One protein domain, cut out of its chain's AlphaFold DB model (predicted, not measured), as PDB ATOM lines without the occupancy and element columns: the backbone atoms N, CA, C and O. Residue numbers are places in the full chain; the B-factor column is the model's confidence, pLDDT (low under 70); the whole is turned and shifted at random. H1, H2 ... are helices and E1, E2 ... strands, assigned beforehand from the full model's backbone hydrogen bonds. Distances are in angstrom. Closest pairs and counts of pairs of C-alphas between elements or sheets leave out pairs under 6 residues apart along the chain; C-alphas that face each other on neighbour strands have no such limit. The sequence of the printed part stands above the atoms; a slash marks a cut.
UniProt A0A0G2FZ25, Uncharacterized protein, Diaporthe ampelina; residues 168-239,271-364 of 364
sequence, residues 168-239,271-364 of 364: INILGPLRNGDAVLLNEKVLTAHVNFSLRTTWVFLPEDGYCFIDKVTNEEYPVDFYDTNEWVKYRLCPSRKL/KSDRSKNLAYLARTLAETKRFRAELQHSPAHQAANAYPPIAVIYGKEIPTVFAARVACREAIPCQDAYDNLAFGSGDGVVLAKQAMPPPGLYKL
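This is residues 168 to 239 and 271 to 364 of the 364 residues of an uncharacterized protein of Diaporthe ampelina (UniProt A0A0G2FZ25). A long straight helix, H5, runs along one side of the domain, with the short helices H3 and H4 packed on parts of it, and a small three-stranded sheet, E3, E4 and E5, lies on the other side, apart from H5. H1 and H3 lie near the middle, H2 packs on H1 next to the small hairpin E1 and E2, and at the end of H5's run the little H6 lies far out, where the long unnamed stretch of residues 304 to 317 folds back to the sheet. The printed part has 166 residues with seven named helices and five named strands, in the order H1 E1 E2 H2 H3 E3 H4 H5 H6 E4 E5 H7; the larger sheet, in the order E3, E4, E5, is mixed, and E1 with E2 is antiparallel. The class is mixed, helices and strands, with under half of the residues in named elements. The whole is compact, with a radius of gyration of the C-alphas of 17.4 A and spans of 51, 37 and 35 A.

The printed part begins at residue 168, and its first named element, H1, residues 171 to 176, is followed by the hairpin of E1, residues 178 to 180, and E2, residues 183 to 187. These strands are antiparallel neighbours, with N 178 and O 187 at 2.8 A, within hydrogen-bond range. H2, residues 189 to 194, touches H1, the closest C-alphas being those of Leu 174 and Ala 189, 5.1 A apart, at a steep tilt of 55 degrees, opposite ways. H3, residues 197 to 201, touches residues 284 to 292 alone of H5, residues 271 to 294; the closest C-alphas, of Val 200 and Thr 288, are 5.8 A apart. E3, residues 209 to 211, is an edge strand, parallel to the inner strand E4, residues 318 to 326, with N 210 and O 324 at 3.0 A. H4, residues 225 to 230, touches residues 278 to 285 alone of H5, the closest C-alphas being those of Thr 225 and Ala 282, 5.7 A apart, at a steep tilt of 55 degrees, opposite ways. H6, residues 299 to 303, touches no helix. E4 bends by 56 degrees at residue 322, and its pairing is staggered: residues 324 to 326 pair with E3, and residues 318 to 324 with E5, residues 341 to 346. E4 and E5 form an antiparallel hairpin, with N 320 and O 344 at 2.9 A. H7, residues 352 to 355, only grazes this sheet. In H1, H2, H4, H5 and H6 every O i to N i+4 pair is within hydrogen-bond range; in H3 it is 0 of 1, beside 2 of 2 O i to N i+3 pairs, and H7 is too short for such a pair.

H1 begins at C-alpha 171, (259.653, 176.358, 273.253), and is 8.7 A long. E1 is 6.1 A, E2 8.0 A, H2 8.8 A, H3 7.7 A, E3 7.0 A and H4 8.8 A long. H5 is 34.6 A long, from C-alpha 271 at (257.602, 155.309, 260.909). H6 is 6.0 A, E4 23.0 A and E5 14.6 A long. H7 is 5.2 A long and ends at C-alpha 355, (251.806, 190.534, 277.771).

The C-alphas of Lys 271 and Leu 364 are the two farthest apart, 55.0 A. Residues 240 to 270 are not printed, and C-alphas 239 and 271 are 15.8 A apart across the cut. The links E3 to H4, H6 to E4 and E4 to E5 are long. The mean pLDDT of the printed part is 76.4; it is under 70 at residues 168 to 189, 235 to 239, 271, 308 to 311 and 357 to 364.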
ATOM      1  N   ILE A 168     253.897 184.279 274.581       39.59
ATOM      2  CA  ILE A 168     255.091 183.642 273.882       39.59
ATOM      3  C   ILE A 168     255.992 182.471 274.510       39.59
ATOM      4  O   ILE A 168     256.734 181.841 273.770       39.59
ATOM      5  N   ASN A 169     255.962 182.024 275.785       48.88
ATOM      6  CA  ASN A 169     256.993 181.089 276.379       48.88
ATOM      7  C   ASN A 169     257.464 179.759 275.708       48.88
ATOM      8  O   ASN A 169     258.464 179.185 276.138       48.88
ATOM      9  N   ILE A 170     256.668 179.088 274.872       49.75
ATOM     10  CA  ILE A 170     256.474 177.621 275.039       49.75
ATOM     11  C   ILE A 170     257.632 176.678 274.633       49.75
ATOM     12  O   ILE A 170     257.540 175.466 274.847       49.75
ATOM     13  N   LEU A 171     258.691 177.184 273.998       46.25
ATOM     14  CA  LEU A 171     259.653 176.358 273.253       46.25
ATOM     15  C   LEU A 171     260.446 175.362 274.118       46.25
ATOM     16  O   LEU A 171     260.671 174.232 273.684       46.25
ATOM     17  N   GLY A 172     260.811 175.732 275.350       53.88
ATOM     18  CA  GLY A 172     261.435 174.810 276.311       53.88
ATOM     19  C   GLY A 172     260.513 173.632 276.676       53.88
ATOM     20  O   GLY A 172     260.875 172.479 276.415       53.88
ATOM     21  N   PRO A 173     259.292 173.898 277.191       59.62
ATOM     22  CA  PRO A 173     258.268 172.881 277.436       59.62
ATOM     23  C   PRO A 173     257.947 171.961 276.248       59.62
ATOM     24  O   PRO A 173     257.672 170.781 276.464       59.62
ATOM     25  N   LEU A 174     258.003 172.458 275.006       46.19
ATOM     26  CA  LEU A 174     257.799 171.640 273.802       46.19
ATOM     27  C   LEU A 174     258.908 170.604 273.567       46.19
ATOM     28  O   LEU A 174     258.606 169.465 273.209       46.19
ATOM     29  N   ARG A 175     260.178 170.985 273.754       45.09
ATOM     30  CA  ARG A 175     261.334 170.114 273.475       45.09
ATOM     31  C   ARG A 175     261.637 169.160 274.632       45.09
ATOM     32  O   ARG A 175     261.858 167.974 274.401       45.09
ATOM     33  N   ASN A 176     261.605 169.669 275.866       50.62
ATOM     34  CA  ASN A 176     262.106 168.967 277.054       50.62
ATOM     35  C   ASN A 176     261.002 168.573 278.058       50.62
ATOM     36  O   ASN A 176     261.223 167.706 278.904       50.62
ATOM     37  N   GLY A 177     259.802 169.152 277.956       47.88
ATOM     38  CA  GLY A 177     258.776 169.062 278.998       47.88
ATOM     39  C   GLY A 177     258.947 170.115 280.098       47.88
ATOM     40  O   GLY A 177     259.776 171.016 279.996       47.88
ATOM     41  N   ASP A 178     258.115 170.030 281.134       50.34
ATOM     42  CA  ASP A 178     257.970 171.055 282.171       50.34
ATOM     43  C   ASP A 178     257.628 170.430 283.541       50.34
ATOM     44  O   ASP A 178     256.812 169.509 283.646       50.34
ATOM     45  N   ALA A 179     258.261 170.925 284.606       44.16
ATOM     46  CA  ALA A 179     258.281 170.317 285.938       44.16
ATOM     47  C   ALA A 179     257.355 171.042 286.932       44.16
ATOM     48  O   ALA A 179     257.781 171.590 287.953       44.16
ATOM     49  N   VAL A 180     256.048 171.027 286.665       48.69
ATOM     50  CA  VAL A 180     255.080 171.762 287.494       48.69
ATOM     51  C   VAL A 180     254.891 171.111 288.868       48.69
ATOM     52  O   VAL A 180     254.468 169.961 288.988       48.69
ATOM     53  N   LEU A 181     255.177 171.888 289.921       40.44
ATOM     54  CA  LEU A 181     254.941 171.557 291.336       40.44
ATOM     55  C   LEU A 181     255.535 170.202 291.768       40.44
ATOM     56  O   LEU A 181     254.901 169.437 292.500       40.44
ATOM     57  N   LEU A 182     256.780 169.943 291.347       38.38
ATOM     58  CA  LEU A 182     257.546 168.712 291.606       38.38
ATOM     59  C   LEU A 182     257.009 167.466 290.864       38.38
ATOM     60  O   LEU A 182     257.143 166.350 291.367       38.38
ATOM     61  N   ASN A 183     256.382 167.628 289.690       43.16
ATOM     62  CA  ASN A 183     255.915 166.499 288.878       43.16
ATOM     63  C   ASN A 183     256.214 166.639 287.370       43.16
ATOM     64  O   ASN A 183     255.373 167.062 286.578       43.16
ATOM     65  N   GLU A 184     257.388 166.150 286.977       50.69
ATOM     66  CA  GLU A 184     257.882 166.022 285.591       50.69
ATOM     67  C   GLU A 184     256.988 165.161 284.670       50.69
ATOM     68  O   GLU A 184     257.132 165.185 283.450       50.69
ATOM     69  N   LYS A 185     256.065 164.362 285.226       52.84
ATOM     70  CA  LYS A 185     255.282 163.359 284.476       52.84
ATOM     71  C   LYS A 185     253.900 163.847 284.033       52.84
ATOM     72  O   LYS A 185     253.167 163.073 283.426       52.84
ATOM     73  N   VAL A 186     253.534 165.093 284.348       50.28
ATOM     74  CA  VAL A 186     252.233 165.700 283.984       50.28
ATOM     75  C   VAL A 186     252.327 166.570 282.728       50.28
ATOM     76  O   VAL A 186     251.337 166.720 282.021       50.28
ATOM     77  N   LEU A 187     253.512 167.106 282.426       62.62
ATOM     78  CA  LEU A 187     253.780 167.953 281.263       62.62
ATOM     79  C   LEU A 187     255.073 167.497 280.574       62.62
ATOM     80  O   LEU A 187     256.040 168.246 280.462       62.62
ATOM     81  N   THR A 188     255.106 166.247 280.110       64.62
ATOM     82  CA  THR A 188     256.225 165.758 279.287       64.62
ATOM     83  C   THR A 188     256.291 166.524 277.959       64.62
ATOM     84  O   THR A 188     255.331 167.196 277.570       64.62
ATOM     85  N   ALA A 189     257.396 166.403 277.219       60.12
ATOM     86  CA  ALA A 189     257.505 166.984 275.879       60.12
ATOM     87  C   ALA A 189     256.364 166.516 274.945       60.12
ATOM     88  O   ALA A 189     255.786 167.321 274.220       60.12
ATOM     89  N   HIS A 190     255.953 165.240 275.031       72.25
ATOM     90  CA  HIS A 190     254.816 164.715 274.264       72.25
ATOM     91  C   HIS A 190     253.467 165.302 274.714       72.25
ATOM     92  O   HIS A 190     252.652 165.655 273.863       72.25
ATOM     93  N   VAL A 191     253.250 165.493 276.026       70.69
ATOM     94  CA  VAL A 191     252.046 166.187 276.516       70.69
ATOM     95  C   VAL A 191     252.001 167.601 275.943       70.69
ATOM     96  O   VAL A 191     251.014 167.933 275.298       70.69
ATOM     97  N   ASN A 192     253.062 168.406 276.114       72.00
ATOM     98  CA  ASN A 192     253.100 169.791 275.619       72.00
ATOM     99  C   ASN A 192     252.922 169.873 274.094       72.00
ATOM    100  O   ASN A 192     252.216 170.768 273.636       72.00
ATOM    101  N   PHE A 193     253.502 168.931 273.339       78.62
ATOM    102  CA  PHE A 193     253.339 168.800 271.887       78.62
ATOM    103  C   PHE A 193     251.879 168.580 271.478       78.62
ATOM    104  O   PHE A 193     251.439 169.168 270.499       78.62
ATOM    105  N   SER A 194     251.116 167.784 272.235       77.94
ATOM    106  CA  SER A 194     249.705 167.497 271.930       77.94
ATOM    107  C   SER A 194     248.744 168.679 272.155       77.94
ATOM    108  O   SER A 194     247.649 168.722 271.579       77.94
ATOM    109  N   LEU A 195     249.143 169.647 272.990       81.50
ATOM    110  CA  LEU A 195     248.326 170.817 273.308       81.50
ATOM    111  C   LEU A 195     248.344 171.770 272.111       81.50
ATOM    112  O   LEU A 195     249.405 172.123 271.608       81.50
ATOM    113  N   ARG A 196     247.182 172.234 271.658       83.25
ATOM    114  CA  ARG A 196     247.087 173.094 270.467       83.25
ATOM    115  C   ARG A 196     247.291 174.578 270.786       83.25
ATOM    116  O   ARG A 196     247.871 175.300 269.984       83.25
ATOM    117  N   THR A 197     246.902 175.028 271.981       79.25
ATOM    118  CA  THR A 197     247.225 176.376 272.495       79.25
ATOM    119  C   THR A 197     248.722 176.650 272.565       79.25
ATOM    120  O   THR A 197     249.131 177.777 272.310       79.25
ATOM    121  N   THR A 198     249.527 175.632 272.894       77.00
ATOM    122  CA  THR A 198     250.992 175.690 272.979       77.00
ATOM    123  C   THR A 198     251.582 176.398 271.763       77.00
ATOM    124  O   THR A 198     252.332 177.354 271.912       77.00
ATOM    125  N   TRP A 199     251.178 176.025 270.552       80.00
ATOM    126  CA  TRP A 199     251.778 176.533 269.317       80.00
ATOM    127  C   TRP A 199     251.567 178.044 269.110       80.00
ATOM    128  O   TRP A 199     252.406 178.691 268.482       80.00
ATOM    129  N   VAL A 200     250.527 178.651 269.709       76.00
ATOM    130  CA  VAL A 200     250.287 180.116 269.681       76.00
ATOM    131  C   VAL A 200     251.484 180.901 270.191       76.00
ATOM    132  O   VAL A 200     251.681 182.036 269.773       76.00
ATOM    133  N   PHE A 201     252.282 180.308 271.069       74.50
ATOM    134  CA  PHE A 201     253.387 180.967 271.740       74.50
ATOM    135  C   PHE A 201     254.662 181.056 270.878       74.50
ATOM    136  O   PHE A 201     255.600 181.734 271.266       74.50
ATOM    137  N   LEU A 202     254.725 180.435 269.696       82.56
ATOM    138  CA  LEU A 202     255.919 180.511 268.842       82.56
ATOM    139  C   LEU A 202     256.222 181.951 268.358       82.56
ATOM    140  O   LEU A 202     255.293 182.738 268.151       82.56
ATOM    141  N   PRO A 203     257.497 182.334 268.169       79.81
ATOM    142  CA  PRO A 203     257.861 183.643 267.624       79.81
ATOM    143  C   PRO A 203     257.582 183.713 266.107       79.81
ATOM    144  O   PRO A 203     257.898 182.784 265.367       79.81
ATOM    145  N   GLU A 204     256.973 184.810 265.640       80.81
ATOM    146  CA  GLU A 204     256.645 185.044 264.211       80.81
ATOM    147  C   GLU A 204     257.814 185.653 263.415       80.81
ATOM    148  O   GLU A 204     257.847 185.541 262.194       80.81
ATOM    149  N   ASP A 205     258.765 186.277 264.108       80.31
ATOM    150  CA  ASP A 205     260.026 186.826 263.590       80.31
ATOM    151  C   ASP A 205     261.159 185.780 263.553       80.31
ATOM    152  O   ASP A 205     262.240 186.038 263.027       80.31
ATOM    153  N   GLY A 206     260.918 184.588 264.105       83.31
ATOM    154  CA  GLY A 206     261.913 183.528 264.244       83.31
ATOM    155  C   GLY A 206     262.953 183.766 265.344       83.31
ATOM    156  O   GLY A 206     263.886 182.969 265.462       83.31
ATOM    157  N   TYR A 207     262.806 184.818 266.159       86.62
ATOM    158  CA  TYR A 207     263.746 185.148 267.228       86.62
ATOM    159  C   TYR A 207     263.685 184.104 268.352       86.62
ATOM    160  O   TYR A 207     262.653 183.924 269.000       86.62
ATOM    161  N   CYS A 208     264.795 183.405 268.605       87.88
ATOM    162  CA  CYS A 208     264.900 182.449 269.713       87.88
ATOM    163  C   CYS A 208     266.350 182.113 270.075       87.88
ATOM    164  O   CYS A 208     266.697 182.090 271.254       87.88
ATOM    165  N   PHE A 209     267.195 181.845 269.081       91.19
ATOM    166  CA  PHE A 209     268.591 181.476 269.298       91.19
ATOM    167  C   PHE A 209     269.499 182.672 269.033       91.19
ATOM    168  O   PHE A 209     269.329 183.366 268.032       91.19
ATOM    169  N   ILE A 210     270.467 182.889 269.919       92.38
ATOM    170  CA  ILE A 210     271.510 183.906 269.765       92.38
ATOM    171  C   ILE A 210     272.880 183.294 270.042       92.38
ATOM    172  O   ILE A 210     272.994 182.347 270.828       92.38
ATOM    173  N   ASP A 211     273.929 183.848 269.443       95.06
ATOM    174  CA  ASP A 211     275.292 183.469 269.796       95.06
ATOM    175  C   ASP A 211     275.617 183.832 271.256       95.06
ATOM    176  O   ASP A 211     275.248 184.891 271.780       95.06
ATOM    177  N   LYS A 212     276.336 182.938 271.935       93.12
ATOM    178  CA  LYS A 212     276.702 183.091 273.348       93.12
ATOM    179  C   LYS A 212     277.739 184.192 273.614       93.12
ATOM    180  O   LYS A 212     277.853 184.595 274.769       93.12
ATOM    181  N   VAL A 213     278.472 184.665 272.601       93.25
ATOM    182  CA  VAL A 213     279.519 185.699 272.701       93.25
ATOM    183  C   VAL A 213     279.085 187.005 272.031       93.25
ATOM    184  O   VAL A 213     279.073 188.047 272.682       93.25
ATOM    185  N   THR A 214     278.718 186.969 270.747       95.25
ATOM    186  CA  THR A 214     278.389 188.166 269.953       95.25
ATOM    187  C   THR A 214     276.957 188.650 270.175       95.25
ATOM    188  O   THR A 214     276.694 189.842 270.039       95.25
ATOM    189  N   ASN A 215     276.048 187.762 270.601       90.50
ATOM    190  CA  ASN A 215     274.590 187.952 270.577       90.50
ATOM    191  C   ASN A 215     274.002 188.075 269.157       90.50
ATOM    192  O   ASN A 215     272.876 188.545 269.014       90.50
ATOM    193  N   GLU A 216     274.733 187.650 268.120       95.00
ATOM    194  CA  GLU A 216     274.205 187.539 266.756       95.00
ATOM    195  C   GLU A 216     272.986 186.609 266.730       95.00
ATOM    196  O   GLU A 216     272.984 185.552 267.362       95.00
ATOM    197  N   GLU A 217     271.937 187.010 266.016       92.50
ATOM    198  CA  GLU A 217     270.680 186.273 265.973       92.50
ATOM    199  C   GLU A 217     270.745 185.106 264.985       92.50
ATOM    200  O   GLU A 217     271.135 185.252 263.825       92.50
ATOM    201  N   TYR A 218     270.276 183.939 265.423       94.12
ATOM    202  CA  TYR A 218     270.093 182.767 264.578       94.12
ATOM    203  C   TYR A 218     268.595 182.494 264.364       94.12
ATOM    204  O   TYR A 218     268.055 181.562 264.966       94.12
ATOM    205  N   PRO A 219     267.904 183.276 263.505       91.94
ATOM    206  CA  PRO A 219     266.479 183.092 263.249       91.94
ATOM    207  C   PRO A 219     266.169 181.721 262.638       91.94
ATOM    208  O   PRO A 219     266.985 181.160 261.892       91.94
ATOM    209  N   VAL A 220     264.979 181.213 262.964       90.25
ATOM    210  CA  VAL A 220     264.411 179.915 262.556       90.25
ATOM    211  C   VAL A 220     262.924 180.127 262.242       90.25
ATOM    212  O   VAL A 220     262.221 180.682 263.086       90.25
ATOM    213  N   ASP A 221     262.402 179.690 261.085       90.12
ATOM    214  CA  ASP A 221     260.940 179.755 260.856       90.12
ATOM    215  C   ASP A 221     260.253 178.627 261.636       90.12
ATOM    216  O   ASP A 221     260.104 177.499 261.166       90.12
ATOM    217  N   PHE A 222     259.797 178.943 262.848       87.25
ATOM    218  CA  PHE A 222     259.050 178.015 263.695       87.25
ATOM    219  C   PHE A 222     257.688 177.603 263.116       87.25
ATOM    220  O   PHE A 222     257.029 176.750 263.708       87.25
ATOM    221  N   TYR A 223     257.265 178.140 261.972       87.06
ATOM    222  CA  TYR A 223     256.092 177.681 261.234       87.06
ATOM    223  C   TYR A 223     256.424 176.851 259.981       87.06
ATOM    224  O   TYR A 223     255.497 176.308 259.378       87.06
ATOM    225  N   ASP A 224     257.698 176.676 259.615       90.06
ATOM    226  CA  ASP A 224     258.107 175.668 258.632       90.06
ATOM    227  C   ASP A 224     258.368 174.316 259.316       90.06
ATOM    228  O   ASP A 224     259.252 174.156 260.157       90.06
ATOM    229  N   THR A 225     257.630 173.287 258.902       89.12
ATOM    230  CA  THR A 225     257.798 171.917 259.415       89.12
ATOM    231  C   THR A 225     259.190 171.340 259.109       89.12
ATOM    232  O   THR A 225     259.672 170.484 259.857       89.12
ATOM    233  N   ASN A 226     259.878 171.811 258.062       89.06
ATOM    234  CA  ASN A 226     261.228 171.348 257.737       89.06
ATOM    235  C   ASN A 226     262.272 171.871 258.737       89.06
ATOM    236  O   ASN A 226     263.130 171.095 259.164       89.06
ATOM    237  N   GLU A 227     262.155 173.121 259.196       90.56
ATOM    238  CA  GLU A 227     262.992 173.688 260.265       90.56
ATOM    239  C   GLU A 227     262.874 172.861 261.563       90.56
ATOM    240  O   GLU A 227     263.888 172.523 262.178       90.56
ATOM    241  N   TRP A 228     261.665 172.411 261.934       89.19
ATOM    242  CA  TRP A 228     261.451 171.507 263.081       89.19
ATOM    243  C   TRP A 228     262.145 170.147 262.928       89.19
ATOM    244  O   TRP A 228     262.611 169.566 263.918       89.19
ATOM    245  N   VAL A 229     262.226 169.620 261.702       86.38
ATOM    246  CA  VAL A 229     262.927 168.362 261.401       86.38
ATOM    247  C   VAL A 229     264.444 168.562 261.425       86.38
ATOM    248  O   VAL A 229     265.141 167.736 262.023       86.38
ATOM    249  N   LYS A 230     264.940 169.646 260.818       86.88
ATOM    250  CA  LYS A 230     266.350 170.067 260.736       86.88
ATOM    251  C   LYS A 230     266.943 170.324 262.124       86.88
ATOM    252  O   LYS A 230     267.881 169.640 262.527       86.88
ATOM    253  N   TYR A 231     266.326 171.215 262.897       86.94
ATOM    254  CA  TYR A 231     266.782 171.637 264.225       86.94
ATOM    255  C   TYR A 231     266.369 170.696 265.372       86.94
ATOM    256  O   TYR A 231     266.526 171.034 266.543       86.94
ATOM    257  N   ARG A 232     265.870 169.492 265.046       85.25
ATOM    258  CA  ARG A 232     265.470 168.433 265.999       85.25
ATOM    259  C   ARG A 232     264.451 168.891 267.066       85.25
ATOM    260  O   ARG A 232     264.367 168.281 268.125       85.25
ATOM    261  N   LEU A 233     263.648 169.919 266.772       81.31
ATOM    262  CA  LEU A 233     262.704 170.538 267.717       81.31
ATOM    263  C   LEU A 233     261.508 169.634 268.065       81.31
ATOM    264  O   LEU A 233     260.910 169.772 269.128       81.31
ATOM    265  N   CYS A 234     261.141 168.708 267.172       72.00
ATOM    266  CA  CYS A 234     260.022 167.793 267.394       72.00
ATOM    267  C   CYS A 234     260.409 166.646 268.360       72.00
ATOM    268  O   CYS A 234     261.295 165.851 268.017       72.00
ATOM    269  N   PRO A 235     259.699 166.452 269.494       60.31
ATOM    270  CA  PRO A 235     260.029 165.444 270.513       60.31
ATOM    271  C   PRO A 235     259.793 163.984 270.076       60.31
ATOM    272  O   PRO A 235     259.948 163.058 270.867       60.31
ATOM    273  N   SER A 236     259.442 163.753 268.806       56.38
ATOM    274  CA  SER A 236     259.315 162.412 268.212       56.38
ATOM    275  C   SER A 236     260.666 161.757 267.886       56.38
ATOM    276  O   SER A 236     260.709 160.572 267.555       56.38
ATOM    277  N   ARG A 237     261.782 162.496 267.952       54.12
ATOM    278  CA  ARG A 237     263.122 161.897 267.905       54.12
ATOM    279  C   ARG A 237     263.465 161.350 269.294       54.12
ATOM    280  O   ARG A 237     263.635 162.128 270.227       54.12
ATOM    281  N   LYS A 238     263.665 160.028 269.420       42.97
ATOM    282  CA  LYS A 238     264.464 159.479 270.532       42.97
ATOM    283  C   LYS A 238     265.819 160.188 270.488       42.97
ATOM    284  O   LYS A 238     266.524 160.074 269.486       42.97
ATOM    285  N   LEU A 239     266.141 160.956 271.526       41.94
ATOM    286  CA  LEU A 239     267.407 161.672 271.596       41.94
ATOM    287  C   LEU A 239     268.532 160.639 271.693       41.94
ATOM    288  O   LEU A 239     268.655 159.930 272.694       41.94
ATOM    289  N   LYS A 271     257.853 154.572 262.164       62.50
ATOM    290  CA  LYS A 271     257.602 155.309 260.909       62.50
ATOM    291  C   LYS A 271     256.167 155.843 260.817       62.50
ATOM    292  O   LYS A 271     255.985 156.995 260.429       62.50
ATOM    293  N   SER A 272     255.169 155.034 261.177       73.00
ATOM    294  CA  SER A 272     253.752 155.429 261.195       73.00
ATOM    295  C   SER A 272     253.493 156.546 262.212       73.00
ATOM    296  O   SER A 272     252.968 157.601 261.854       73.00
ATOM    297  N   ASP A 273     253.966 156.368 263.448       78.00
ATOM    298  CA  ASP A 273     253.809 157.343 264.531       78.00
ATOM    299  C   ASP A 273     254.556 158.654 264.202       78.00
ATOM    300  O   ASP A 273     254.004 159.742 264.366       78.00
ATOM    301  N   ARG A 274     255.761 158.588 263.605       79.31
ATOM    302  CA  ARG A 274     256.455 159.775 263.063       79.31
ATOM    303  C   ARG A 274     255.639 160.484 261.976       79.31
ATOM    304  O   ARG A 274     255.615 161.712 261.962       79.31
ATOM    305  N   SER A 275     255.013 159.741 261.061       84.31
ATOM    306  CA  SER A 275     254.211 160.316 259.971       84.31
ATOM    307  C   SER A 275     253.005 161.085 260.520       84.31
ATOM    308  O   SER A 275     252.807 162.249 260.176       84.31
ATOM    309  N   LYS A 276     252.272 160.484 261.470       86.56
ATOM    310  CA  LYS A 276     251.167 161.138 262.191       86.56
ATOM    311  C   LYS A 276     251.616 162.411 262.904       86.56
ATOM    312  O   LYS A 276     250.992 163.455 262.741       86.56
ATOM    313  N   ASN A 277     252.727 162.350 263.637       87.50
ATOM    314  CA  ASN A 277     253.225 163.497 264.395       87.50
ATOM    315  C   ASN A 277     253.675 164.647 263.474       87.50
ATOM    316  O   ASN A 277     253.494 165.808 263.828       87.50
ATOM    317  N   LEU A 278     254.211 164.355 262.282       88.75
ATOM    318  CA  LEU A 278     254.531 165.377 261.277       88.75
ATOM    319  C   LEU A 278     253.278 165.955 260.597       88.75
ATOM    320  O   LEU A 278     253.227 167.161 260.372       88.75
ATOM    321  N   ALA A 279     252.259 165.137 260.321       90.38
ATOM    322  CA  ALA A 279     250.984 165.606 259.772       90.38
ATOM    323  C   ALA A 279     250.219 166.506 260.764       90.38
ATOM    324  O   ALA A 279     249.704 167.554 260.373       90.38
ATOM    325  N   TYR A 280     250.207 166.139 262.052       91.38
ATOM    326  CA  TYR A 280     249.723 166.991 263.142       91.38
ATOM    327  C   TYR A 280     250.496 168.313 263.199       91.38
ATOM    328  O   TYR A 280     249.885 169.378 263.154       91.38
ATOM    329  N   LEU A 281     251.833 168.247 263.238       90.56
ATOM    330  CA  LEU A 281     252.704 169.421 263.334       90.56
ATOM    331  C   LEU A 281     252.448 170.408 262.188       90.56
ATOM    332  O   LEU A 281     252.182 171.578 262.446       90.56
ATOM    333  N   ALA A 282     252.455 169.940 260.938       92.62
ATOM    334  CA  ALA A 282     252.216 170.788 259.772       92.62
ATOM    335  C   ALA A 282     250.832 171.458 259.810       92.62
ATOM    336  O   ALA A 282     250.716 172.660 259.564       92.62
ATOM    337  N   ARG A 283     249.788 170.700 260.174       94.19
ATOM    338  CA  ARG A 283     248.417 171.213 260.285       94.19
ATOM    339  C   ARG A 283     248.299 172.263 261.393       94.19
ATOM    340  O   ARG A 283     247.852 173.376 261.129       94.19
ATOM    341  N   THR A 284     248.747 171.948 262.605       91.56
ATOM    342  CA  THR A 284     248.605 172.838 263.764       91.56
ATOM    343  C   THR A 284     249.528 174.059 263.689       91.56
ATOM    344  O   THR A 284     249.129 175.131 264.147       91.56
ATOM    345  N   LEU A 285     250.691 173.981 263.027       91.50
ATOM    346  CA  LEU A 285     251.479 175.171 262.675       91.50
ATOM    347  C   LEU A 285     250.731 176.076 261.686       91.50
ATOM    348  O   LEU A 285     250.643 177.279 261.929       91.50
ATOM    349  N   ALA A 286     250.148 175.525 260.615       91.81
ATOM    350  CA  ALA A 286     249.395 176.307 259.631       91.81
ATOM    351  C   ALA A 286     248.138 176.961 260.238       91.81
ATOM    352  O   ALA A 286     247.913 178.160 260.058       91.81
ATOM    353  N   GLU A 287     247.360 176.206 261.022       91.88
ATOM    354  CA  GLU A 287     246.224 176.713 261.803       91.88
ATOM    355  C   GLU A 287     246.662 177.834 262.755       91.88
ATOM    356  O   GLU A 287     246.012 178.872 262.835       91.88
ATOM    357  N   THR A 288     247.793 177.668 263.442       87.94
ATOM    358  CA  THR A 288     248.305 178.675 264.377       87.94
ATOM    359  C   THR A 288     248.811 179.934 263.671       87.94
ATOM    360  O   THR A 288     248.537 181.035 264.148       87.94
ATOM    361  N   LYS A 289     249.516 179.806 262.536       86.94
ATOM    362  CA  LYS A 289     249.979 180.955 261.732       86.94
ATOM    363  C   LYS A 289     248.778 181.745 261.207       86.94
ATOM    364  O   LYS A 289     248.758 182.969 261.313       86.94
ATOM    365  N   ARG A 290     247.729 181.049 260.748       91.00
ATOM    366  CA  ARG A 290     246.441 181.655 260.380       91.00
ATOM    367  C   ARG A 290     245.794 182.381 261.563       91.00
ATOM    368  O   ARG A 290     245.464 183.554 261.425       91.00
ATOM    369  N   PHE A 291     245.664 181.726 262.718       86.88
ATOM    370  CA  PHE A 291     245.111 182.335 263.932       86.88
ATOM    371  C   PHE A 291     245.882 183.615 264.292       86.88
ATOM    372  O   PHE A 291     245.291 184.676 264.453       86.88
ATOM    373  N   ARG A 292     247.220 183.583 264.319       82.31
ATOM    374  CA  ARG A 292     248.041 184.773 264.610       82.31
ATOM    375  C   ARG A 292     247.965 185.879 263.545       82.31
ATOM    376  O   ARG A 292     248.197 187.036 263.903       82.31
ATOM    377  N   ALA A 293     247.570 185.575 262.307       83.81
ATOM    378  CA  ALA A 293     247.257 186.574 261.283       83.81
ATOM    379  C   ALA A 293     245.870 187.222 261.487       83.81
ATOM    380  O   ALA A 293     245.763 188.446 261.469       83.81
ATOM    381  N   GLU A 294     244.826 186.428 261.761       84.06
ATOM    382  CA  GLU A 294     243.455 186.912 262.042       84.06
ATOM    383  C   GLU A 294     243.371 187.815 263.289       84.06
ATOM    384  O   GLU A 294     242.414 188.563 263.477       84.06
ATOM    385  N   LEU A 295     244.399 187.754 264.138       77.25
ATOM    386  CA  LEU A 295     244.491 188.412 265.438       77.25
ATOM    387  C   LEU A 295     245.484 189.578 265.459       77.25
ATOM    388  O   LEU A 295     246.003 189.937 266.521       77.25
ATOM    389  N   GLN A 296     245.828 190.132 264.300       78.56
ATOM    390  CA  GLN A 296     246.598 191.372 264.229       78.56
ATOM    391  C   GLN A 296     245.704 192.594 264.500       78.56
ATOM    392  O   GLN A 296     244.473 192.525 264.447       78.56
ATOM    393  N   HIS A 297     246.321 193.729 264.831       79.94
ATOM    394  CA  HIS A 297     245.584 194.974 265.039       79.94
ATOM    395  C   HIS A 297     244.980 195.484 263.719       79.94
ATOM    396  O   HIS A 297     245.686 195.649 262.727       79.94
ATOM    397  N   SER A 298     243.678 195.776 263.732       82.12
ATOM    398  CA  SER A 298     242.914 196.322 262.610       82.12
ATOM    399  C   SER A 298     242.639 197.812 262.846       82.12
ATOM    400  O   SER A 298     241.812 198.147 263.701       82.12
ATOM    401  N   PRO A 299     243.262 198.728 262.077       82.31
ATOM    402  CA  PRO A 299     242.962 200.158 262.154       82.31
ATOM    403  C   PRO A 299     241.486 200.482 261.887       82.31
ATOM    404  O   PRO A 299     240.961 201.437 262.448       82.31
ATOM    405  N   ALA A 300     240.788 199.661 261.090       85.19
ATOM    406  CA  ALA A 300     239.352 199.809 260.858       85.19
ATOM    407  C   ALA A 300     238.531 199.515 262.127       85.19
ATOM    408  O   ALA A 300     237.627 200.276 262.460       85.19
ATOM    409  N   HIS A 301     238.877 198.462 262.880       81.88
ATOM    410  CA  HIS A 301     238.231 198.174 264.166       81.88
ATOM    411  C   HIS A 301     238.562 199.241 265.217       81.88
ATOM    412  O   HIS A 301     237.699 199.605 266.010       81.88
ATOM    413  N   GLN A 302     239.785 199.785 265.204       78.56
ATOM    414  CA  GLN A 302     240.171 200.892 266.080       78.56
ATOM    415  C   GLN A 302     239.365 202.164 265.776       78.56
ATOM    416  O   GLN A 302     238.790 202.755 266.688       78.56
ATOM    417  N   ALA A 303     239.276 202.557 264.501       79.25
ATOM    418  CA  ALA A 303     238.518 203.726 264.054       79.25
ATOM    419  C   ALA A 303     237.011 203.595 264.341       79.25
ATOM    420  O   ALA A 303     236.371 204.574 264.715       79.25
ATOM    421  N   ALA A 304     236.460 202.382 264.233       82.44
ATOM    422  CA  ALA A 304     235.077 202.071 264.594       82.44
ATOM    423  C   ALA A 304     234.844 201.881 266.111       82.44
ATOM    424  O   ALA A 304     233.714 201.628 266.518       82.44
ATOM    425  N   ASN A 305     235.888 201.964 266.952       70.62
ATOM    426  CA  ASN A 305     235.843 201.645 268.389       70.62
ATOM    427  C   ASN A 305     235.241 200.238 268.672       70.62
ATOM    428  O   ASN A 305     234.537 200.028 269.657       70.62
ATOM    429  N   ALA A 306     235.537 199.264 267.805       73.62
ATOM    430  CA  ALA A 306     235.024 197.889 267.840       73.62
ATOM    431  C   ALA A 306     235.918 196.902 268.631       73.62
ATOM    432  O   ALA A 306     235.729 195.687 268.566       73.62
ATOM    433  N   TYR A 307     236.909 197.408 269.369       70.00
ATOM    434  CA  TYR A 307     237.706 196.641 270.332       70.00
ATOM    435  C   TYR A 307     237.172 196.847 271.761       70.00
ATOM    436  O   TYR A 307     236.644 197.922 272.055       70.00
ATOM    437  N   PRO A 308     237.289 195.850 272.662       66.50
ATOM    438  CA  PRO A 308     236.676 195.944 273.980       66.50
ATOM    439  C   PRO A 308     237.518 196.811 274.917       66.50
ATOM    440  O   PRO A 308     238.737 196.900 274.757       66.50
ATOM    441  N   PRO A 309     236.916 197.352 275.987       65.75
ATOM    442  CA  PRO A 309     237.660 197.718 277.183       65.75
ATOM    443  C   PRO A 309     238.361 196.473 277.760       65.75
ATOM    444  O   PRO A 309     237.706 195.559 278.262       65.75
ATOM    445  N   ILE A 310     239.694 196.424 277.683       69.25
ATOM    446  CA  ILE A 310     240.525 195.340 278.235       69.25
ATOM    447  C   ILE A 310     241.338 195.889 279.404       69.25
ATOM    448  O   ILE A 310     242.057 196.874 279.254       69.25
ATOM    449  N   ALA A 311     241.305 195.193 280.539       67.50
ATOM    450  CA  ALA A 311     242.310 195.328 281.587       67.50
ATOM    451  C   ALA A 311     243.174 194.061 281.610       67.50
ATOM    452  O   ALA A 311     242.648 192.959 281.763       67.50
ATOM    453  N   VAL A 312     244.495 194.210 281.473       70.00
ATOM    454  CA  VAL A 312     245.448 193.098 281.610       70.00
ATOM    455  C   VAL A 312     246.135 193.185 282.968       70.00
ATOM    456  O   VAL A 312     246.766 194.189 283.291       70.00
ATOM    457  N   ILE A 313     246.041 192.111 283.750       70.06
ATOM    458  CA  ILE A 313     246.836 191.912 284.966       70.06
ATOM    459  C   ILE A 313     248.020 191.023 284.574       70.06
ATOM    460  O   ILE A 313     247.812 189.873 284.194       70.06
ATOM    461  N   TYR A 314     249.242 191.553 284.646       71.12
ATOM    462  CA  TYR A 314     250.467 190.872 284.210       71.12
ATOM    463  C   TYR A 314     251.558 190.910 285.288       71.12
ATOM    464  O   TYR A 314     251.603 191.821 286.118       71.12
ATOM    465  N   GLY A 315     252.451 189.919 285.267       70.75
ATOM    466  CA  GLY A 315     253.682 189.925 286.057       70.75
ATOM    467  C   GLY A 315     254.830 190.612 285.311       70.75
ATOM    468  O   GLY A 315     254.927 190.530 284.088       70.75
ATOM    469  N   LYS A 316     255.717 191.281 286.056       80.31
ATOM    470  CA  LYS A 316     256.954 191.893 285.528       80.31
ATOM    471  C   LYS A 316     258.212 191.560 286.342       80.31
ATOM    472  O   LYS A 316     259.281 192.094 286.064       80.31
ATOM    473  N   GLU A 317     258.069 190.743 287.381       81.31
ATOM    474  CA  GLU A 317     259.057 190.563 288.457       81.31
ATOM    475  C   GLU A 317     259.674 189.157 288.456       81.31
ATOM    476  O   GLU A 317     260.623 188.895 289.189       81.31
ATOM    477  N   ILE A 318     259.168 188.257 287.605       80.12
ATOM    478  CA  ILE A 318     259.692 186.905 287.434       80.12
ATOM    479  C   ILE A 318     260.623 186.885 286.208       80.12
ATOM    480  O   ILE A 318     260.194 187.277 285.114       80.12
ATOM    481  N   PRO A 319     261.882 186.422 286.345       81.44
ATOM    482  CA  PRO A 319     262.774 186.211 285.211       81.44
ATOM    483  C   PRO A 319     262.130 185.284 284.178       81.44
ATOM    484  O   PRO A 319     261.745 184.158 284.487       81.44
ATOM    485  N   THR A 320     261.996 185.775 282.953       80.62
ATOM    486  CA  THR A 320     261.274 185.105 281.866       80.62
ATOM    487  C   THR A 320     262.200 184.916 280.678       80.62
ATOM    488  O   THR A 320     262.859 185.868 280.261       80.62
ATOM    489  N   VAL A 321     262.277 183.696 280.147       83.00
ATOM    490  CA  VAL A 321     263.168 183.356 279.029       83.00
ATOM    491  C   VAL A 321     262.756 184.135 277.778       83.00
ATOM    492  O   VAL A 321     261.574 184.182 277.443       83.00
ATOM    493  N   PHE A 322     263.726 184.725 277.077       82.25
ATOM    494  CA  PHE A 322     263.504 185.359 275.770       82.25
ATOM    495  C   PHE A 322     264.399 184.816 274.654       82.25
ATOM    496  O   PHE A 322     264.010 184.885 273.493       82.25
ATOM    497  N   ALA A 323     265.561 184.248 274.990       87.06
ATOM    498  CA  ALA A 323     266.440 183.588 274.030       87.06
ATOM    499  C   ALA A 323     267.203 182.416 274.663       87.06
ATOM    500  O   ALA A 323     267.361 182.349 275.885       87.06
ATOM    501  N   ALA A 324     267.728 181.530 273.822       91.00
ATOM    502  CA  ALA A 324     268.704 180.509 274.176       91.00
ATOM    503  C   ALA A 324     270.065 180.832 273.532       91.00
ATOM    504  O   ALA A 324     270.144 181.197 272.357       91.00
ATOM    505  N   ARG A 325     271.139 180.726 274.319       92.12
ATOM    506  CA  ARG A 325     272.509 181.097 273.943       92.12
ATOM    507  C   ARG A 325     273.280 179.868 273.479       92.12
ATOM    508  O   ARG A 325     273.717 179.061 274.297       92.12
ATOM    509  N   VAL A 326     273.479 179.751 272.172       93.75
ATOM    510  CA  VAL A 326     274.178 178.622 271.537       93.75
ATOM    511  C   VAL A 326     275.606 179.000 271.133       93.75
ATOM    512  O   VAL A 326     275.975 180.170 271.140       93.75
ATOM    513  N   ALA A 327     276.445 178.006 270.833       93.62
ATOM    514  CA  ALA A 327     277.841 178.229 270.435       93.62
ATOM    515  C   ALA A 327     278.031 178.570 268.944       93.62
ATOM    516  O   ALA A 327     279.094 179.055 268.573       93.62
ATOM    517  N   CYS A 328     277.037 178.226 268.125       93.56
ATOM    518  CA  CYS A 328     276.882 178.533 266.704       93.56
ATOM    519  C   CYS A 328     275.486 178.042 266.260       93.56
ATOM    520  O   CYS A 328     274.764 177.404 267.041       93.56
ATOM    521  N   ARG A 329     275.104 178.270 264.999       93.06
ATOM    522  CA  ARG A 329     273.825 177.800 264.434       93.06
ATOM    523  C   ARG A 329     273.720 176.264 264.386       93.06
ATOM    524  O   ARG A 329     272.622 175.715 264.478       93.06
ATOM    525  N   GLU A 330     274.847 175.565 264.300       93.06
ATOM    526  CA  GLU A 330     274.946 174.101 264.213       93.06
ATOM    527  C   GLU A 330     274.739 173.416 265.574       93.06
ATOM    528  O   GLU A 330     274.480 172.214 265.609       93.06
ATOM    529  N   ALA A 331     274.789 174.169 266.682       91.62
ATOM    530  CA  ALA A 331     274.543 173.667 268.036       91.62
ATOM    531  C   ALA A 331     273.049 173.636 268.424       91.62
ATOM    532  O   ALA A 331     272.664 172.895 269.322       91.62
ATOM    533  N   ILE A 332     272.171 174.363 267.721       90.62
ATOM    534  CA  ILE A 332     270.704 174.352 267.923       90.62
ATOM    535  C   ILE A 332     270.070 172.926 268.013       90.62
ATOM    536  O   ILE A 332     269.186 172.704 268.854       90.62
ATOM    537  N   PRO A 333     270.464 171.920 267.199       87.50
ATOM    538  CA  PRO A 333     269.961 170.546 267.321       87.50
ATOM    539  C   PRO A 333     270.558 169.717 268.479       87.50
ATOM    540  O   PRO A 333     270.073 168.608 268.713       87.50
ATOM    541  N   CYS A 334     271.575 170.197 269.199       85.75
ATOM    542  CA  CYS A 334     272.227 169.473 270.301       85.75
ATOM    543  C   CYS A 334     271.425 169.577 271.614       85.75
ATOM    544  O   CYS A 334     270.590 170.470 271.778       85.75
ATOM    545  N   GLN A 335     271.583 168.624 272.540       78.62
ATOM    546  CA  GLN A 335     270.724 168.555 273.739       78.62
ATOM    547  C   GLN A 335     270.868 169.785 274.655       78.62
ATOM    548  O   GLN A 335     269.869 170.253 275.196       78.62
ATOM    549  N   ASP A 336     272.085 170.312 274.750       81.38
ATOM    550  CA  ASP A 336     272.559 171.433 275.572       81.38
ATOM    551  C   ASP A 336     272.150 172.825 275.054       81.38
ATOM    552  O   ASP A 336     272.367 173.833 275.727       81.38
ATOM    553  N   ALA A 337     271.495 172.909 273.890       85.12
ATOM    554  CA  ALA A 337     271.070 174.167 273.263       85.12
ATOM    555  C   ALA A 337     270.089 175.025 274.099       85.12
ATOM    556  O   ALA A 337     269.693 176.101 273.655       85.12
ATOM    557  N   TYR A 338     269.666 174.544 275.275       84.69
ATOM    558  CA  TYR A 338     268.737 175.191 276.208       84.69
ATOM    559  C   TYR A 338     269.322 175.311 277.629       84.69
ATOM    560  O   TYR A 338     268.620 175.762 278.532       84.69
ATOM    561  N   ASP A 339     270.591 174.945 277.836       85.56
ATOM    562  CA  ASP A 339     271.238 174.976 279.157       85.56
ATOM    563  C   ASP A 339     271.690 176.398 279.542       85.56
ATOM    564  O   ASP A 339     271.845 176.722 280.719       85.56
ATOM    565  N   ASN A 340     271.866 177.276 278.548       88.00
ATOM    566  CA  ASN A 340     272.233 178.680 278.717       88.00
ATOM    567  C   ASN A 340     271.112 179.580 278.171       88.00
ATOM    568  O   ASN A 340     271.005 179.801 276.965       88.00
ATOM    569  N   LEU A 341     270.247 180.077 279.057       90.06
ATOM    570  CA  LEU A 341     269.068 180.871 278.698       90.06
ATOM    571  C   LEU A 341     269.258 182.351 279.050       90.06
ATOM    572  O   LEU A 341     269.846 182.697 280.074       90.06
ATOM    573  N   ALA A 342     268.727 183.235 278.207       84.81
ATOM    574  CA  ALA A 342     268.684 184.673 278.444       84.81
ATOM    575  C   ALA A 342     267.306 185.081 278.992       84.81
ATOM    576  O   ALA A 342     266.273 184.659 278.466       84.81
ATOM    577  N   PHE A 343     267.293 185.919 280.036       87.69
ATOM    578  CA  PHE A 343     266.090 186.276 280.793       87.69
ATOM    579  C   PHE A 343     265.792 187.781 280.773       87.69
ATOM    580  O   PHE A 343     266.696 188.603 280.905       87.69
ATOM    581  N   GLY A 344     264.509 188.128 280.656       83.94
ATOM    582  CA  GLY A 344     263.963 189.477 280.804       83.94
ATOM    583  C   GLY A 344     262.866 189.534 281.876       83.94
ATOM    584  O   GLY A 344     262.566 188.537 282.534       83.94
ATOM    585  N   SER A 345     262.257 190.704 282.062       81.69
ATOM    586  CA  SER A 345     261.157 190.911 283.014       81.69
ATOM    587  C   SER A 345     259.826 190.359 282.492       81.69
ATOM    588  O   SER A 345     259.447 190.616 281.348       81.69
ATOM    589  N   GLY A 346     259.087 189.636 283.337       80.81
ATOM    590  CA  GLY A 346     257.800 189.032 282.985       80.81
ATOM    591  C   GLY A 346     257.131 188.287 284.144       80.81
ATOM    592  O   GLY A 346     257.341 188.621 285.314       80.81
ATOM    593  N   ASP A 347     256.317 187.284 283.819       74.38
ATOM    594  CA  ASP A 347     255.596 186.420 284.772       74.38
ATOM    595  C   ASP A 347     256.155 184.979 284.866       74.38
ATOM    596  O   ASP A 347     255.582 184.128 285.545       74.38
ATOM    597  N   GLY A 348     257.294 184.710 284.215       74.88
ATOM    598  CA  GLY A 348     257.905 183.383 284.069       74.88
ATOM    599  C   GLY A 348     257.432 182.634 282.820       74.88
ATOM    600  O   GLY A 348     257.934 181.549 282.523       74.88
ATOM    601  N   VAL A 349     256.479 183.211 282.082       72.75
ATOM    602  CA  VAL A 349     255.898 182.677 280.845       72.75
ATOM    603  C   VAL A 349     255.965 183.716 279.716       72.75
ATOM    604  O   VAL A 349     256.275 183.398 278.573       72.75
ATOM    605  N   VAL A 350     255.680 184.979 279.994       73.00
ATOM    606  CA  VAL A 350     255.563 186.033 278.985       73.00
ATOM    607  C   VAL A 350     256.370 187.235 279.434       73.00
ATOM    608  O   VAL A 350     256.255 187.666 280.582       73.00
ATOM    609  N   LEU A 351     257.184 187.798 278.536       75.38
ATOM    610  CA  LEU A 351     257.822 189.082 278.813       75.38
ATOM    611  C   LEU A 351     256.738 190.124 279.091       75.38
ATOM    612  O   LEU A 351     255.757 190.211 278.354       75.38
ATOM    613  N   ALA A 352     256.947 190.977 280.090       75.06
ATOM    614  CA  ALA A 352     255.990 192.007 280.487       75.06
ATOM    615  C   ALA A 352     255.555 192.883 279.295       75.06
ATOM    616  O   ALA A 352     254.380 193.191 279.142       75.06
ATOM    617  N   LYS A 353     256.492 193.206 278.388       74.81
ATOM    618  CA  LYS A 353     256.227 193.943 277.139       74.81
ATOM    619  C   LYS A 353     255.340 193.174 276.144       74.81
ATOM    620  O   LYS A 353     254.589 193.805 275.412       74.81
ATOM    621  N   GLN A 354     255.439 191.844 276.097       74.69
ATOM    622  CA  GLN A 354     254.656 190.976 275.206       74.69
ATOM    623  C   GLN A 354     253.276 190.620 275.783       74.69
ATOM    624  O   GLN A 354     252.385 190.277 275.017       74.69
ATOM    625  N   ALA A 355     253.098 190.710 277.106       70.94
ATOM    626  CA  ALA A 355     251.806 190.534 277.771       70.94
ATOM    627  C   ALA A 355     250.880 191.762 277.636       70.94
ATOM    628  O   ALA A 355     249.676 191.653 277.857       70.94
ATOM    629  N   MET A 356     251.422 192.935 277.287       70.69
ATOM    630  CA  MET A 356     250.626 194.141 277.044       70.69
ATOM    631  C   MET A 356     249.842 194.043 275.723       70.69
ATOM    632  O   MET A 356     250.366 193.507 274.742       70.69
ATOM    633  N   PRO A 357     248.628 194.622 275.634       67.19
ATOM    634  CA  PRO A 357     247.920 194.730 274.364       67.19
ATOM    635  C   PRO A 357     248.743 195.512 273.322       67.19
ATOM    636  O   PRO A 357     249.399 196.496 273.681       67.19
ATOM    637  N   PRO A 358     248.682 195.137 272.029       65.81
ATOM    638  CA  PRO A 358     249.190 195.956 270.932       65.81
ATOM    639  C   PRO A 358     248.795 197.447 271.021       65.81
ATOM    640  O   PRO A 358     247.666 197.758 271.423       65.81
ATOM    641  N   PRO A 359     249.682 198.380 270.618       64.19
ATOM    642  CA  PRO A 359     249.362 199.804 270.546       64.19
ATOM    643  C   PRO A 359     248.083 200.067 269.742       64.19
ATOM    644  O   PRO A 359     247.865 199.461 268.697       64.19
ATOM    645  N   GLY A 360     247.245 200.977 270.240       62.53
ATOM    646  CA  GLY A 360     245.950 201.319 269.646       62.53
ATOM    647  C   GLY A 360     244.741 200.604 270.261       62.53
ATOM    648  O   GLY A 360     243.636 201.136 270.176       62.53
ATOM    649  N   LEU A 361     244.938 199.478 270.962       61.84
ATOM    650  CA  LEU A 361     243.867 198.744 271.664       61.84
ATOM    651  C   LEU A 361     243.440 199.362 273.005       61.84
ATOM    652  O   LEU A 361     242.496 198.885 273.630       61.84
ATOM    653  N   TYR A 362     244.129 200.402 273.466       54.44
ATOM    654  CA  TYR A 362     243.821 201.128 274.693       54.44
ATOM    655  C   TYR A 362     243.971 202.632 274.462       54.44
ATOM    656  O   TYR A 362     244.846 203.076 273.715       54.44
ATOM    657  N   LYS A 363     243.116 203.411 275.127       43.41
ATOM    658  CA  LYS A 363     243.329 204.845 275.346       43.41
ATOM    659  C   LYS A 363     244.084 204.990 276.671       43.41
ATOM    660  O   LYS A 363     243.760 204.279 277.623       43.41
ATOM    661  N   LEU A 364     245.109 205.842 276.680       35.38
ATOM    662  CA  LEU A 364     245.814 206.290 277.887       35.38
ATOM    663  C   LEU A 364     245.019 207.405 278.581       35.38
ATOM    664  O   LEU A 364     244.313 208.135 277.848       35.38
TER     665      LEU A 364